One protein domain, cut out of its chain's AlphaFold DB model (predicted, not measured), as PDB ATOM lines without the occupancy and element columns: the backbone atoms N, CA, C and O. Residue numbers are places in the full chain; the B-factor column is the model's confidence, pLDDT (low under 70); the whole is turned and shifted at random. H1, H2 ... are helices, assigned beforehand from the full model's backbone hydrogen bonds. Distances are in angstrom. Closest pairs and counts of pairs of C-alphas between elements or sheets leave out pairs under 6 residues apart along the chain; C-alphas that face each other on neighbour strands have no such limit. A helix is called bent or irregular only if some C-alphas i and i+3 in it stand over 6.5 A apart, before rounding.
ATOM      1  N   HIS A 199     146.281 181.332 144.015       88.69
ATOM      2  CA  HIS A 199     146.423 182.442 144.954       88.69
ATOM      3  C   HIS A 199     147.907 182.675 145.289       88.69
ATOM      4  O   HIS A 199     148.400 182.211 146.323       88.69
ATOM      5  N   PRO A 200     148.643 183.399 144.420       90.38
ATOM      6  CA  PRO A 200     150.086 183.602 144.555       90.38
ATOM      7  C   PRO A 200     150.552 184.126 145.926       90.38
ATOM      8  O   PRO A 200     151.530 183.586 146.445       90.38
ATOM      9  N   PRO A 201     149.866 185.093 146.580       92.19
ATOM     10  CA  PRO A 201     150.296 185.586 147.891       92.19
ATOM     11  C   PRO A 201     150.318 184.500 148.973       92.19
ATOM     12  O   PRO A 201     151.186 184.509 149.842       92.19
ATOM     13  N   ALA A 202     149.392 183.538 148.911       93.06
ATOM     14  CA  ALA A 202     149.384 182.418 149.846       93.06
ATOM     15  C   ALA A 202     150.561 181.467 149.614       93.06
ATOM     16  O   ALA A 202     151.156 180.997 150.580       93.06
ATOM     17  N   PHE A 203     150.913 181.198 148.354       93.69
ATOM     18  CA  PHE A 203     152.074 180.370 148.029       93.69
ATOM     19  C   PHE A 203     153.383 181.022 148.497       93.69
ATOM     20  O   PHE A 203     154.218 180.357 149.105       93.69
ATOM     21  N   VAL A 204     153.542 182.331 148.274       92.62
ATOM     22  CA  VAL A 204     154.721 183.075 148.748       92.62
ATOM     23  C   VAL A 204     154.818 183.008 150.274       92.62
ATOM     24  O   VAL A 204     155.850 182.592 150.796       92.62
ATOM     25  N   ALA A 205     153.724 183.283 150.991       94.31
ATOM     26  CA  ALA A 205     153.692 183.171 152.450       94.31
ATOM     27  C   ALA A 205     153.990 181.741 152.948       94.31
ATOM     28  O   ALA A 205     154.653 181.555 153.968       94.31
ATOM     29  N   PHE A 206     153.538 180.711 152.224       95.81
ATOM     30  CA  PHE A 206     153.861 179.315 152.524       95.81
ATOM     31  C   PHE A 206     155.354 179.014 152.365       95.81
ATOM     32  O   PHE A 206     155.952 178.359 153.225       95.81
ATOM     33  N   ALA A 207     155.966 179.507 151.287       93.12
ATOM     34  CA  ALA A 207     157.390 179.350 151.030       93.12
ATOM     35  C   ALA A 207     158.242 180.071 152.089       93.12
ATOM     36  O   ALA A 207     159.178 179.476 152.625       93.12
ATOM     37  N   GLU A 208     157.879 181.304 152.456       93.62
ATOM     38  CA  GLU A 208     158.544 182.089 153.507       93.62
ATOM     39  C   GLU A 208     158.525 181.382 154.868       93.62
ATOM     40  O   GLU A 208     159.502 181.423 155.617       93.62
ATOM     41  N   GLN A 209     157.445 180.659 155.171       94.31
ATOM     42  CA  GLN A 209     157.313 179.861 156.393       94.31
ATOM     43  C   GLN A 209     157.972 178.478 156.303       94.31
ATOM     44  O   GLN A 209     157.753 177.621 157.164       94.31
ATOM     45  N   GLN A 210     158.781 178.235 155.268       94.69
ATOM     46  CA  GLN A 210     159.441 176.952 155.020       94.69
ATOM     47  C   GLN A 210     158.443 175.784 154.962       94.69
ATOM     48  O   GLN A 210     158.771 174.663 155.360       94.69
ATOM     49  N   GLY A 211     157.218 176.019 154.475       95.12
ATOM     50  CA  GLY A 211     156.127 175.044 154.529       95.12
ATOM     51  C   GLY A 211     156.489 173.699 153.890       95.12
ATOM     52  O   GLY A 211     156.258 172.647 154.482       95.12
ATOM     53  N   VAL A 212     157.178 173.719 152.743       95.12
ATOM     54  CA  VAL A 212     157.686 172.498 152.088       95.12
ATOM     55  C   VAL A 212     158.662 171.741 152.979       95.12
ATOM     56  O   VAL A 212     158.564 170.523 153.108       95.12
ATOM     57  N   GLN A 213     159.576 172.449 153.644       94.56
ATOM     58  CA  GLN A 213     160.534 171.824 154.547       94.56
ATOM     59  C   GLN A 213     159.827 171.143 155.726       94.56
ATOM     60  O   GLN A 213     160.236 170.057 156.133       94.56
ATOM     61  N   GLN A 214     158.759 171.749 156.254       94.81
ATOM     62  CA  GLN A 214     157.954 171.163 157.330       94.81
ATOM     63  C   GLN A 214     157.246 169.878 156.874       94.81
ATOM     64  O   GLN A 214     157.329 168.864 157.565       94.81
ATOM     65  N   VAL A 215     156.647 169.870 155.678       95.50
ATOM     66  CA  VAL A 215     156.020 168.662 155.107       95.50
ATOM     67  C   VAL A 215     157.060 167.571 154.819       95.50
ATOM     68  O   VAL A 215     156.828 166.398 155.101       95.50
ATOM     69  N   CYS A 216     158.254 167.925 154.336       93.75
ATOM     70  CA  CYS A 216     159.332 166.950 154.166       93.75
ATOM     71  C   CYS A 216     159.817 166.361 155.501       93.75
ATOM     72  O   CYS A 216     160.163 165.183 155.556       93.75
ATOM     73  N   ARG A 217     159.838 167.145 156.590       93.25
ATOM     74  CA  ARG A 217     160.148 166.624 157.934       93.25
ATOM     75  C   ARG A 217     159.078 165.643 158.410       93.25
ATOM     76  O   ARG A 217     159.442 164.605 158.949       93.25
ATOM     77  N   LEU A 218     157.801 165.928 158.143       92.62
ATOM     78  CA  LEU A 218     156.690 165.015 158.431       92.62
ATOM     79  C   LEU A 218     156.867 163.662 157.718       92.62
ATOM     80  O   LEU A 218     156.632 162.619 158.319       92.62
ATOM     81  N   LEU A 219     157.344 163.669 156.468       91.38
ATOM     82  CA  LEU A 219     157.644 162.445 155.712       91.38
ATOM     83  C   LEU A 219     158.833 161.647 156.262       91.38
ATOM     84  O   LEU A 219     158.827 160.421 156.172       91.38
ATOM     85  N   ARG A 220     159.850 162.321 156.814       90.62
ATOM     86  CA  ARG A 220     161.008 161.652 157.436       90.62
ATOM     87  C   ARG A 220     160.722 161.119 158.833       90.62
ATOM     88  O   ARG A 220     161.450 160.245 159.300       90.62
ATOM     89  N   ASP A 221     159.727 161.663 159.518       91.06
ATOM     90  CA  ASP A 221     159.389 161.212 160.858       91.06
ATOM     91  C   ASP A 221     158.762 159.810 160.811       91.06
ATOM     92  O   ASP A 221     157.679 159.598 160.264       91.06
ATOM     93  N   LYS A 222     159.466 158.837 161.407       86.38
ATOM     94  CA  LYS A 222     159.037 157.432 161.489       86.38
ATOM     95  C   LYS A 222     157.782 157.265 162.358       86.38
ATOM     96  O   LYS A 222     157.103 156.250 162.238       86.38
ATOM     97  N   ALA A 223     157.464 158.235 163.221       89.06
ATOM     98  CA  ALA A 223     156.233 158.236 164.008       89.06
ATOM     99  C   ALA A 223     154.999 158.657 163.189       89.06
ATOM    100  O   ALA A 223     153.869 158.446 163.638       89.06
ATOM    101  N   THR A 224     155.189 159.230 161.994       90.56
ATOM    102  CA  THR A 224     154.083 159.691 161.155       90.56
ATOM    103  C   THR A 224     153.280 158.504 160.605       90.56
ATOM    104  O   THR A 224     153.838 157.634 159.927       90.56
ATOM    105  N   PRO A 225     151.950 158.482 160.805       90.50
ATOM    106  CA  PRO A 225     151.083 157.447 160.252       90.50
ATOM    107  C   PRO A 225     151.196 157.343 158.724       90.50
ATOM    108  O   PRO A 225     151.229 158.351 158.020       90.50
ATOM    109  N   GLU A 226     151.179 156.119 158.191       88.44
ATOM    110  CA  GLU A 226     151.182 155.843 156.745       88.44
ATOM    111  C   GLU A 226     150.152 156.649 155.925       88.44
ATOM    112  O   GLU A 226     150.565 157.244 154.926       88.44
ATOM    113  N   PRO A 227     148.866 156.786 156.326       89.19
ATOM    114  CA  PRO A 227     147.912 157.585 155.550       89.19
ATOM    115  C   PRO A 227     148.319 159.062 155.438       89.19
ATOM    116  O   PRO A 227     148.110 159.684 154.399       89.19
ATOM    117  N   VAL A 228     148.954 159.614 156.479       93.31
ATOM    118  CA  VAL A 228     149.457 160.996 156.482       93.31
ATOM    119  C   VAL A 228     150.681 161.120 155.579       93.31
ATOM    120  O   VAL A 228     150.781 162.084 154.826       93.31
ATOM    121  N   ARG A 229     151.591 160.133 155.598       91.06
ATOM    122  CA  ARG A 229     152.756 160.102 154.697       91.06
ATOM    123  C   ARG A 229     152.327 160.048 153.230       91.06
ATOM    124  O   ARG A 229     152.822 160.831 152.422       91.06
ATOM    125  N   GLY A 230     151.354 159.199 152.898       88.31
ATOM    126  CA  GLY A 230     150.786 159.131 151.550       88.31
ATOM    127  C   GLY A 230     150.199 160.468 151.090       88.31
ATOM    128  O   GLY A 230     150.544 160.954 150.011       88.31
ATOM    129  N   HIS A 231     149.396 161.114 151.943       91.88
ATOM    130  CA  HIS A 231     148.838 162.441 151.656       91.88
ATOM    131  C   HIS A 231     149.910 163.526 151.519       91.88
ATOM    132  O   HIS A 231     149.826 164.362 150.627       91.88
ATOM    133  N   ALA A 232     150.949 163.510 152.354       93.06
ATOM    134  CA  ALA A 232     152.044 164.471 152.269       93.06
ATOM    135  C   ALA A 232     152.830 164.340 150.951       93.06
ATOM    136  O   ALA A 232     153.215 165.351 150.361       93.06
ATOM    137  N   VAL A 233     153.025 163.117 150.439       90.50
ATOM    138  CA  VAL A 233     153.605 162.905 149.101       90.50
ATOM    139  C   VAL A 233     152.702 163.485 148.016       90.50
ATOM    140  O   VAL A 233     153.186 164.207 147.141       90.50
ATOM    141  N   GLN A 234     151.403 163.190 148.072       89.06
ATOM    142  CA  GLN A 234     150.429 163.715 147.117       89.06
ATOM    143  C   GLN A 234     150.412 165.248 147.136       89.06
ATOM    144  O   GLN A 234     150.539 165.869 146.083       89.06
ATOM    145  N   PHE A 235     150.370 165.852 148.323       92.69
ATOM    146  CA  PHE A 235     150.475 167.293 148.523       92.69
ATOM    147  C   PHE A 235     151.724 167.872 147.846       92.69
ATOM    148  O   PHE A 235     151.612 168.806 147.053       92.69
ATOM    149  N   LEU A 236     152.913 167.307 148.097       91.94
ATOM    150  CA  LEU A 236     154.160 167.799 147.499       91.94
ATOM    151  C   LEU A 236     154.173 167.649 145.974       91.94
ATOM    152  O   LEU A 236     154.626 168.555 145.274       91.94
ATOM    153  N   ASN A 237     153.676 166.530 145.446       89.75
ATOM    154  CA  ASN A 237     153.594 166.324 144.003       89.75
ATOM    155  C   ASN A 237     152.653 167.350 143.353       89.75
ATOM    156  O   ASN A 237     153.047 168.002 142.384       89.75
ATOM    157  N   LEU A 238     151.455 167.546 143.908       86.38
ATOM    158  CA  LEU A 238     150.474 168.514 143.413       86.38
ATOM    159  C   LEU A 238     151.005 169.948 143.484       86.38
ATOM    160  O   LEU A 238     150.907 170.690 142.505       86.38
ATOM    161  N   LEU A 239     151.632 170.313 144.605       87.75
ATOM    162  CA  LEU A 239     152.236 171.625 144.798       87.75
ATOM    163  C   LEU A 239     153.292 171.915 143.722       87.75
ATOM    164  O   LEU A 239     153.240 172.948 143.059       87.75
ATOM    165  N   LEU A 240     154.226 170.986 143.508       85.81
ATOM    166  CA  LEU A 240     155.369 171.198 142.618       85.81
ATOM    167  C   LEU A 240     155.035 171.058 141.130       85.81
ATOM    168  O   LEU A 240     155.709 171.669 140.299       85.81
ATOM    169  N   THR A 241     154.053 170.224 140.779       79.94
ATOM    170  CA  THR A 241     153.804 169.851 139.378       79.94
ATOM    171  C   THR A 241     152.553 170.471 138.771       79.94
ATOM    172  O   THR A 241     152.522 170.601 137.547       79.94
ATOM    173  N   GLN A 242     151.568 170.862 139.587       77.62
ATOM    174  CA  GLN A 242     150.271 171.355 139.114       77.62
ATOM    175  C   GLN A 242     149.990 172.778 139.600       77.62
ATOM    176  O   GLN A 242     149.778 173.669 138.784       77.62
ATOM    177  N   LEU A 243     150.060 173.025 140.914       73.19
ATOM    178  CA  LEU A 243     149.675 174.320 141.478       73.19
ATOM    179  C   LEU A 243     150.576 175.458 141.016       73.19
ATOM    180  O   LEU A 243     150.089 176.466 140.521       73.19
ATOM    181  N   VAL A 244     151.890 175.319 141.172       69.19
ATOM    182  CA  VAL A 244     152.798 176.434 140.878       69.19
ATOM    183  C   VAL A 244     152.901 176.757 139.383       69.19
ATOM    184  O   VAL A 244     152.933 177.938 139.044       69.19
ATOM    185  N   PRO A 245     152.888 175.776 138.463       65.19
ATOM    186  CA  PRO A 245     152.784 176.070 137.038       65.19
ATOM    187  C   PRO A 245     151.514 176.836 136.642       65.19
ATOM    188  O   PRO A 245     151.587 177.619 135.705       65.19
ATOM    189  N   GLU A 246     150.386 176.671 137.347       65.00
ATOM    190  CA  GLU A 246     149.192 177.513 137.134       65.00
ATOM    191  C   GLU A 246     149.364 178.950 137.660       65.00
ATOM    192  O   GLU A 246     148.662 179.856 137.213       65.00
ATOM    193  N   LEU A 247     150.279 179.175 138.608       62.84
ATOM    194  CA  LEU A 247     150.569 180.498 139.181       62.84
ATOM    195  C   LEU A 247     151.566 181.312 138.342       62.84
ATOM    196  O   LEU A 247     151.709 182.514 138.567       62.84
ATOM    197  N   LEU A 248     152.259 180.675 137.396       63.72
ATOM    198  CA  LEU A 248     153.220 181.310 136.498       63.72
ATOM    199  C   LEU A 248     152.606 181.463 135.093       63.72
ATOM    200  O   LEU A 248     151.964 180.533 134.607       63.72
ATOM    201  N   PRO A 249     152.804 182.600 134.399       57.03
ATOM    202  CA  PRO A 249     152.416 182.723 132.997       57.03
ATOM    203  C   PRO A 249     153.113 181.654 132.135       57.03
ATOM    204  O   PRO A 249     154.252 181.284 132.437       57.03
ATOM    205  N   PRO A 250     152.500 181.206 131.024       54.62
ATOM    206  CA  PRO A 250     153.104 180.218 130.124       54.62
ATOM    207  C   PRO A 250     154.478 180.643 129.569       54.62
ATOM    208  O   PRO A 250     155.284 179.772 129.255       54.62
ATOM    209  N   ASP A 251     154.777 181.948 129.530       49.75
ATOM    210  CA  ASP A 251     156.069 182.506 129.093       49.75
ATOM    211  C   ASP A 251     157.201 182.422 130.141       49.75
ATOM    212  O   ASP A 251     158.365 182.623 129.801       49.75
ATOM    213  N   ALA A 252     156.897 182.124 131.411       49.38
ATOM    214  CA  ALA A 252     157.893 182.021 132.487       49.38
ATOM    215  C   ALA A 252     158.422 180.589 132.699       49.38
ATOM    216  O   ALA A 252     159.336 180.367 133.497       49.38
ATOM    217  N   LEU A 253     157.852 179.600 132.004       46.19
ATOM    218  CA  LEU A 253     158.366 178.234 132.006       46.19
ATOM    219  C   LEU A 253     159.527 178.132 131.003       46.19
ATOM    220  O   LEU A 253     159.441 178.701 129.915       46.19
ATOM    221  N   PRO A 254     160.616 177.402 131.323       47.66
ATOM    222  CA  PRO A 254     161.669 177.150 130.347       47.66
ATOM    223  C   PRO A 254     161.036 176.531 129.094       47.66
ATOM    224  O   PRO A 254     160.141 175.690 129.244       47.66
ATOM    225  N   PRO A 255     161.464 176.924 127.880       41.06
ATOM    226  CA  PRO A 255     160.845 176.450 126.655       41.06
ATOM    227  C   PRO A 255     160.874 174.926 126.671       41.06
ATOM    228  O   PRO A 255     161.937 174.304 126.640       41.06
ATOM    229  N   GLN A 289     152.726 193.054 139.261       68.06
ATOM    230  CA  GLN A 289     152.673 191.698 138.696       68.06
ATOM    231  C   GLN A 289     154.043 191.020 138.505       68.06
ATOM    232  O   GLN A 289     154.135 189.830 138.817       68.06
ATOM    233  N   PRO A 290     155.107 191.704 138.032       76.81
ATOM    234  CA  PRO A 290     156.388 191.036 137.799       76.81
ATOM    235  C   PRO A 290     157.096 190.658 139.108       76.81
ATOM    236  O   PRO A 290     157.714 189.597 139.181       76.81
ATOM    237  N   GLU A 291     156.962 191.467 140.162       84.00
ATOM    238  CA  GLU A 291     157.551 191.173 141.477       84.00
ATOM    239  C   GLU A 291     156.914 189.940 142.123       84.00
ATOM    240  O   GLU A 291     157.619 189.053 142.605       84.00
ATOM    241  N   LEU A 292     155.581 189.832 142.074       84.12
ATOM    242  CA  LEU A 292     154.865 188.675 142.612       84.12
ATOM    243  C   LEU A 292     155.193 187.396 141.831       84.12
ATOM    244  O   LEU A 292     155.368 186.338 142.430       84.12
ATOM    245  N   GLN A 293     155.337 187.482 140.505       82.81
ATOM    246  CA  GLN A 293     155.766 186.349 139.676       82.81
ATOM    247  C   GLN A 293     157.198 185.912 140.000       82.81
ATOM    248  O   GLN A 293     157.454 184.715 140.136       82.81
ATOM    249  N   ALA A 294     158.120 186.862 140.178       86.44
ATOM    250  CA  ALA A 294     159.484 186.569 140.601       86.44
ATOM    251  C   ALA A 294     159.515 185.910 141.989       86.44
ATOM    252  O   ALA A 294     160.236 184.933 142.185       86.44
ATOM    253  N   ALA A 295     158.684 186.378 142.927       88.31
ATOM    254  CA  ALA A 295     158.550 185.781 144.253       88.31
ATOM    255  C   ALA A 295     157.991 184.348 144.196       88.31
ATOM    256  O   ALA A 295     158.500 183.465 144.884       88.31
ATOM    257  N   VAL A 296     156.999 184.079 143.341       87.19
ATOM    258  CA  VAL A 296     156.474 182.719 143.115       87.19
ATOM    259  C   VAL A 296     157.543 181.812 142.504       87.19
ATOM    260  O   VAL A 296     157.730 180.689 142.970       87.19
ATOM    261  N   ALA A 297     158.280 182.283 141.496       86.81
ATOM    262  CA  ALA A 297     159.358 181.510 140.883       86.81
ATOM    263  C   ALA A 297     160.481 181.203 141.890       86.81
ATOM    264  O   ALA A 297     160.929 180.060 141.991       86.81
ATOM    265  N   ALA A 298     160.883 182.192 142.692       88.56
ATOM    266  CA  ALA A 298     161.857 182.010 143.765       88.56
ATOM    267  C   ALA A 298     161.352 181.025 144.833       88.56
ATOM    268  O   ALA A 298     162.087 180.127 145.245       88.56
ATOM    269  N   GLY A 299     160.081 181.138 145.231       87.69
ATOM    270  CA  GLY A 299     159.432 180.211 146.157       87.69
ATOM    271  C   GLY A 299     159.388 178.775 145.621       87.69
ATOM    272  O   GLY A 299     159.594 177.831 146.383       87.69
ATOM    273  N   LEU A 300     159.195 178.590 144.311       88.88
ATOM    274  CA  LEU A 300     159.232 177.274 143.669       88.88
ATOM    275  C   LEU A 300     160.623 176.645 143.707       88.88
ATOM    276  O   LEU A 300     160.754 175.460 144.017       88.88
ATOM    277  N   GLU A 301     161.658 177.403 143.356       88.56
ATOM    278  CA  GLU A 301     163.024 176.882 143.406       88.56
ATOM    279  C   GLU A 301     163.428 176.566 144.849       88.56
ATOM    280  O   GLU A 301     163.910 175.464 145.114       88.56
ATOM    281  N   ALA A 302     163.083 177.432 145.807       89.44
ATOM    282  CA  ALA A 302     163.277 177.160 147.230       89.44
ATOM    283  C   ALA A 302     162.534 175.891 147.691       89.44
ATOM    284  O   ALA A 302     163.089 175.083 148.437       89.44
ATOM    285  N   ALA A 303     161.306 175.665 147.217       89.69
ATOM    286  CA  ALA A 303     160.546 174.445 147.480       89.69
ATOM    287  C   ALA A 303     161.249 173.194 146.926       89.69
ATOM    288  O   ALA A 303     161.424 172.205 147.642       89.69
ATOM    289  N   LYS A 304     161.697 173.233 145.666       90.62
ATOM    290  CA  LYS A 304     162.436 172.126 145.039       90.62
ATOM    291  C   LYS A 304     163.743 171.833 145.776       90.62
ATOM    292  O   LYS A 304     164.092 170.666 145.972       90.62
ATOM    293  N   ASP A 305     164.457 172.868 146.197       90.94
ATOM    294  CA  ASP A 305     165.716 172.732 146.927       90.94
ATOM    295  C   ASP A 305     165.501 172.230 148.358       90.94
ATOM    296  O   ASP A 305     166.272 171.390 148.829       90.94
ATOM    297  N   ALA A 306     164.413 172.628 149.021       90.94
ATOM    298  CA  ALA A 306     164.017 172.079 150.315       90.94
ATOM    299  C   ALA A 306     163.740 170.570 150.224       90.94
ATOM    300  O   ALA A 306     164.248 169.810 151.050       90.94
ATOM    301  N   VAL A 307     163.023 170.116 149.188       90.94
ATOM    302  CA  VAL A 307     162.815 168.681 148.933       90.94
ATOM    303  C   VAL A 307     164.147 167.970 148.705       90.94
ATOM    304  O   VAL A 307     164.396 166.945 149.332       90.94
ATOM    305  N   ALA A 308     165.031 168.512 147.861       91.31
ATOM    306  CA  ALA A 308     166.336 167.895 147.608       91.31
ATOM    307  C   ALA A 308     167.206 167.808 148.869       91.31
ATOM    308  O   ALA A 308     167.919 166.827 149.057       91.31
ATOM    309  N   THR A 309     167.144 168.824 149.728       92.88
ATOM    310  CA  THR A 309     167.933 168.903 150.961       92.88
ATOM    311  C   THR A 309     167.399 167.957 152.033       92.88
ATOM    312  O   THR A 309     168.180 167.331 152.746       92.88
ATOM    313  N   VAL A 310     166.073 167.845 152.166       91.94
ATOM    314  CA  VAL A 310     165.450 167.046 153.228       91.94
ATOM    315  C   VAL A 310     165.193 165.606 152.805       91.94
ATOM    316  O   VAL A 310     165.348 164.734 153.640       91.94
ATOM    317  N   LEU A 311     164.809 165.324 151.564       89.75
ATOM    318  CA  LEU A 311     164.473 163.966 151.104       89.75
ATOM    319  C   LEU A 311     165.501 163.384 150.125       89.75
ATOM    320  O   LEU A 311     165.407 162.215 149.770       89.75
ATOM    321  N   GLY A 312     166.470 164.182 149.676       91.44
ATOM    322  CA  GLY A 312     167.462 163.772 148.686       91.44
ATOM    323  C   GLY A 312     167.076 164.126 147.245       91.44
ATOM    324  O   GLY A 312     165.918 164.395 146.904       91.44
ATOM    325  N   ARG A 313     168.081 164.136 146.361       90.00
ATOM    326  CA  ARG A 313     167.914 164.503 144.939       90.00
ATOM    327  C   ARG A 313     167.020 163.523 144.179       90.00
ATOM    328  O   ARG A 313     166.284 163.941 143.289       90.00
ATOM    329  N   GLU A 314     167.063 162.244 144.539       87.75
ATOM    330  CA  GLU A 314     166.258 161.198 143.903       87.75
ATOM    331  C   GLU A 314     164.776 161.338 144.254       87.75
ATOM    332  O   GLU A 314     163.931 161.310 143.360       87.75
ATOM    333  N   ALA A 315     164.452 161.620 145.520       86.75
ATOM    334  CA  ALA A 315     163.086 161.924 145.940       86.75
ATOM    335  C   ALA A 315     162.523 163.161 145.222       86.75
ATOM    336  O   ALA A 315     161.386 163.136 144.746       86.75
ATOM    337  N   ARG A 316     163.332 164.220 145.050       90.25
ATOM    338  CA  ARG A 316     162.963 165.375 144.209       90.25
ATOM    339  C   ARG A 316     162.657 164.947 142.773       90.25
ATOM    340  O   ARG A 316     161.650 165.381 142.222       90.25
ATOM    341  N   ALA A 317     163.504 164.124 142.158       87.38
ATOM    342  CA  ALA A 317     163.292 163.661 140.788       87.38
ATOM    343  C   ALA A 317     162.005 162.827 140.653       87.38
ATOM    344  O   ALA A 317     161.248 163.024 139.702       87.38
ATOM    345  N   MET A 318     161.719 161.957 141.628       86.94
ATOM    346  CA  MET A 318     160.473 161.190 141.695       86.94
ATOM    347  C   MET A 318     159.246 162.102 141.824       86.94
ATOM    348  O   MET A 318     158.293 161.939 141.067       86.94
ATOM    349  N   LEU A 319     159.288 163.103 142.713       85.50
ATOM    350  CA  LEU A 319     158.192 164.060 142.915       85.50
ATOM    351  C   LEU A 319     157.952 164.971 141.707       85.50
ATOM    352  O   LEU A 319     156.811 165.340 141.447       85.50
ATOM    353  N   LEU A 320     159.001 165.334 140.966       85.94
ATOM    354  CA  LEU A 320     158.888 166.167 139.763       85.94
ATOM    355  C   LEU A 320     158.443 165.381 138.525       85.94
ATOM    356  O   LEU A 320     158.153 165.986 137.487       85.94
ATOM    357  N   ARG A 321     158.350 164.049 138.610       81.56
ATOM    358  CA  ARG A 321     157.748 163.244 137.551       81.56
ATOM    359  C   ARG A 321     156.265 163.599 137.477       81.56
ATOM    360  O   ARG A 321     155.483 163.240 138.352       81.56
ATOM    361  N   ARG A 322     155.888 164.339 136.430       69.44
ATOM    362  CA  ARG A 322     154.509 164.796 136.227       69.44
ATOM    363  C   ARG A 322     153.553 163.604 136.212       69.44
ATOM    364  O   ARG A 322     153.588 162.788 135.291       69.44
ATOM    365  N   VAL A 323     152.683 163.545 137.216       74.56
ATOM    366  CA  VAL A 323     151.503 162.683 137.209       74.56
ATOM    367  C   VAL A 323     150.363 163.512 136.630       74.56
ATOM    368  O   VAL A 323     149.967 164.531 137.195       74.56
ATOM    369  N   SER A 324     149.883 163.123 135.448       67.31
ATOM    370  CA  SER A 324     148.734 163.786 134.829       67.31
ATOM    371  C   SER A 324     147.469 163.405 135.588       67.31
ATOM    372  O   SER A 324     147.102 162.233 135.585       67.31
ATOM    373  N   LEU A 325     146.801 164.385 136.198       67.25
ATOM    374  CA  LEU A 325     145.519 164.191 136.889       67.25
ATOM    375  C   LEU A 325     144.342 163.963 135.930       67.25
ATOM    376  O   LEU A 325     143.277 163.540 136.355       67.25
ATOM    377  N   VAL A 326     144.534 164.229 134.634       68.12
ATOM    378  CA  VAL A 326     143.526 163.980 133.588       68.12
ATOM    379  C   VAL A 326     143.394 162.482 133.287       68.12
ATOM    380  O   VAL A 326     142.424 162.033 132.683       68.12
ATOM    381  N   ASP A 327     144.381 161.690 133.696       74.19
ATOM    382  CA  ASP A 327     144.379 160.250 133.509       74.19
ATOM    383  C   ASP A 327     143.508 159.578 134.581       74.19
ATOM    384  O   ASP A 327     143.715 159.778 135.773       74.19
ATOM    385  N   THR A 328     142.588 158.702 134.173       74.50
ATOM    386  CA  THR A 328     141.796 157.854 135.088       74.50
ATOM    387  C   THR A 328     142.650 156.998 136.034       74.50
ATOM    388  O   THR A 328     142.155 156.493 137.034       74.50
ATOM    389  N   THR A 329     143.944 156.836 135.739       81.88
ATOM    390  CA  THR A 329     144.919 156.123 136.578       81.88
ATOM    391  C   THR A 329     145.737 157.038 137.497       81.88
ATOM    392  O   THR A 329     146.662 156.563 138.159       81.88
ATOM    393  N   ALA A 330     145.438 158.340 137.551       75.00
ATOM    394  CA  ALA A 330     146.196 159.319 138.329       75.00
ATOM    395  C   ALA A 330     146.275 158.960 139.817       75.00
ATOM    396  O   ALA A 330     147.364 158.980 140.387       75.00
ATOM    397  N   GLU A 331     145.159 158.558 140.425       76.81
ATOM    398  CA  GLU A 331     145.113 158.141 141.832       76.81
ATOM    399  C   GLU A 331     146.006 156.923 142.091       76.81
ATOM    400  O   GLU A 331     146.815 156.923 143.019       76.81
ATOM    401  N   ALA A 332     145.947 155.912 141.217       83.38
ATOM    402  CA  ALA A 332     146.805 154.734 141.319       83.38
ATOM    403  C   ALA A 332     148.294 155.098 141.175       83.38
ATOM    404  O   ALA A 332     149.136 154.570 141.902       83.38
ATOM    405  N   LYS A 333     148.630 156.029 140.274       82.94
ATOM    406  CA  LYS A 333     150.003 156.526 140.084       82.94
ATOM    407  C   LYS A 333     150.502 157.327 141.286       82.94
ATOM    408  O   LYS A 333     151.661 157.175 141.662       82.94
ATOM    409  N   LEU A 334     149.644 158.140 141.903       80.94
ATOM    410  CA  LEU A 334     149.958 158.852 143.142       80.94
ATOM    411  C   LEU A 334     150.174 157.872 144.300       80.94
ATOM    412  O   LEU A 334     151.155 158.008 145.027       80.94
ATOM    413  N   GLY A 335     149.341 156.834 144.415       82.62
ATOM    414  CA  GLY A 335     149.525 155.764 145.399       82.62
ATOM    415  C   GLY A 335     150.835 154.990 145.206       82.62
ATOM    416  O   GLY A 335     151.561 154.732 146.170       82.62
ATOM    417  N   GLN A 336     151.197 154.677 143.959       86.56
ATOM    418  CA  GLN A 336     152.485 154.055 143.627       86.56
ATOM    419  C   GLN A 336     153.669 154.969 143.963       86.56
ATOM    420  O   GLN A 336     154.656 154.502 144.527       86.56
ATOM    421  N   LEU A 337     153.568 156.265 143.652       86.25
ATOM    422  CA  LEU A 337     154.589 157.259 143.986       86.25
ATOM    423  C   LEU A 337     154.770 157.385 145.504       86.25
ATOM    424  O   LEU A 337     155.901 157.376 145.980       86.25
ATOM    425  N   ALA A 338     153.671 157.457 146.257       84.25
ATOM    426  CA  ALA A 338     153.683 157.484 147.716       84.25
ATOM    427  C   ALA A 338     154.354 156.240 148.305       84.25
ATOM    428  O   ALA A 338     155.226 156.364 149.166       84.25
ATOM    429  N   SER A 339     154.012 155.058 147.790       85.75
ATOM    430  CA  SER A 339     154.618 153.793 148.218       85.75
ATOM    431  C   SER A 339     156.122 153.764 147.919       85.75
ATOM    432  O   SER A 339     156.925 153.455 148.796       85.75
ATOM    433  N   ALA A 340     156.524 154.151 146.703       86.75
ATOM    434  CA  ALA A 340     157.924 154.171 146.286       86.75
ATOM    435  C   ALA A 340     158.768 155.166 147.098       86.75
ATOM    436  O   ALA A 340     159.867 154.827 147.528       86.75
ATOM    437  N   LEU A 341     158.252 156.375 147.343       85.38
ATOM    438  CA  LEU A 341     158.942 157.382 148.152       85.38
ATOM    439  C   LEU A 341     159.038 156.980 149.620       85.38
ATOM    440  O   LEU A 341     160.070 157.219 150.237       85.38
ATOM    441  N   THR A 342     158.000 156.350 150.169       83.69
ATOM    442  CA  THR A 342     158.033 155.856 151.550       83.69
ATOM    443  C   THR A 342     159.106 154.779 151.706       83.69
ATOM    444  O   THR A 342     159.959 154.907 152.579       83.69
ATOM    445  N   LEU A 343     159.148 153.795 150.797       85.88
ATOM    446  CA  LEU A 343     160.196 152.767 150.778       85.88
ATOM    447  C   LEU A 343     161.596 153.367 150.613       85.88
ATOM    448  O   LEU A 343     162.530 152.947 151.290       85.88
ATOM    449  N   PHE A 344     161.743 154.363 149.737       87.31
ATOM    450  CA  PHE A 344     163.013 155.055 149.533       87.31
ATOM    451  C   PHE A 344     163.490 155.755 150.814       87.31
ATOM    452  O   PHE A 344     164.622 155.543 151.245       87.31
ATOM    453  N   ILE A 345     162.615 156.532 151.461       84.50
ATOM    454  CA  ILE A 345     162.926 157.249 152.707       84.50
ATOM    455  C   ILE A 345     163.273 156.272 153.837       84.50
ATOM    456  O   ILE A 345     164.170 156.552 154.629       84.50
ATOM    457  N   GLU A 346     162.590 155.129 153.912       84.19
ATOM    458  CA  GLU A 346     162.872 154.087 154.904       84.19
ATOM    459  C   GLU A 346     164.191 153.351 154.633       84.19
ATOM    460  O   GLU A 346     164.863 152.949 155.580       84.19
ATOM    461  N   SER A 347     164.590 153.202 153.367       84.81
ATOM    462  CA  SER A 347     165.842 152.532 152.989       84.81
ATOM    463  C   SER A 347     167.108 153.360 153.244       84.81
ATOM    464  O   SER A 347     168.187 152.788 153.378       84.81
ATOM    465  N   ASP A 348     166.974 154.685 153.332       71.69
ATOM    466  CA  ASP A 348     168.080 155.640 153.517       71.69
ATOM    467  C   ASP A 348     168.309 156.015 155.004       71.69
ATOM    468  O   ASP A 348     169.143 156.869 155.310       71.69
ATOM    469  N   ALA A 349     167.551 155.416 155.940       59.25
ATOM    470  CA  ALA A 349     167.490 155.804 157.358       59.25
ATOM    471  C   ALA A 349     167.740 154.660 158.352       59.25
ATOM    472  O   ALA A 349     168.798 154.678 159.015       59.25
TER     473      ALA A 349
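Overview. This is residues 199 to 255 and 289 to 349 of the 349 residues of the protein "Impaired sucrose induction 1" of Chlorella sorokiniana (UniProt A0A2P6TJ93). H2, H3 and H4 make an up-and-down bundle, each running against the one before it in the chain; the short H2 covers only part of the long H3 and H4. The hairpin of H5 and H6 packs across one end of this bundle, and H1 packs on H4 toward the other end. The printed part has 118 residues with six named helices, H1 to H6 in chain order, and no named strand: its class is all helix. It is compact, with a radius of gyration of the C-alphas of 14.4 A, and spans 42 by 33 by 22 A.

Arrangement. Start at H1, residues 200 to 208, which touches H4, residues 289 to 311, at a steep tilt of 40 degrees; their closest C-alphas, of Ala 207 and Gly 299, are 5.4 A apart. Next comes H2, residues 211 to 220, which touches H4 at residues 303 to 311 alone, closest at the C-alphas of Gln 213 and Ala 306, 5.5 A, the same way at a shallow tilt of 15 degrees. H2 forms a hairpin with H3, residues 226 to 247, which touches it with residues 229 to 236 alone; the closest C-alphas, of Leu 219 and Arg 229, are 5.5 A apart. H3 touches H4 with residues 240 to 247 alone, closest at the C-alphas of Val 244 and Leu 300, 7.1 A, opposite ways at a shallow tilt of 30 degrees. Look then at H5, residues 313 to 320: its closest C-alpha to H3 is that of Leu 319, 5.2 A from that of Asn 237. H5 forms a hairpin with H6, residues 330 to 347, at a shallow tilt of 11 degrees. H6 touches H3 at a steep tilt of 62 degrees, with the C-alphas of Gly 230 and Ala 338 closest at 5.1 A. H1 stays apart from H5 and H6. Every O i to N i+4 pair is within hydrogen-bond range in H1, H2, H4, H5 and H6; in H3 it is 15 of 18.

Along the chain. Find C-alpha 200 at (150.086, 183.602, 144.555), where H1 begins; it is 12.4 A long, and H2 14.5 A. H3 measures 30.3 A, has a kink of 34 degrees near residue 239 and is only just irregular, with C-alphas 241 and 244 6.8 A apart. H4 begins at (152.673, 191.698, 138.696) and runs 32.6 A; H5 is 10.5 A. H6 runs 25.4 A to C-alpha 347 at (165.842, 152.532, 152.989).

Size, cuts and confidence. The farthest C-alphas, of Gln 289 and Ser 347, are 43.7 A apart. Residues 256 to 288 are not printed, and C-alphas 255 and 289 are 21.1 A apart across this cut. Of the links that are printed whole, none is long. The pLDDT is under 70 at residues 244 to 255, 289, 322, 324 to 326 and 349.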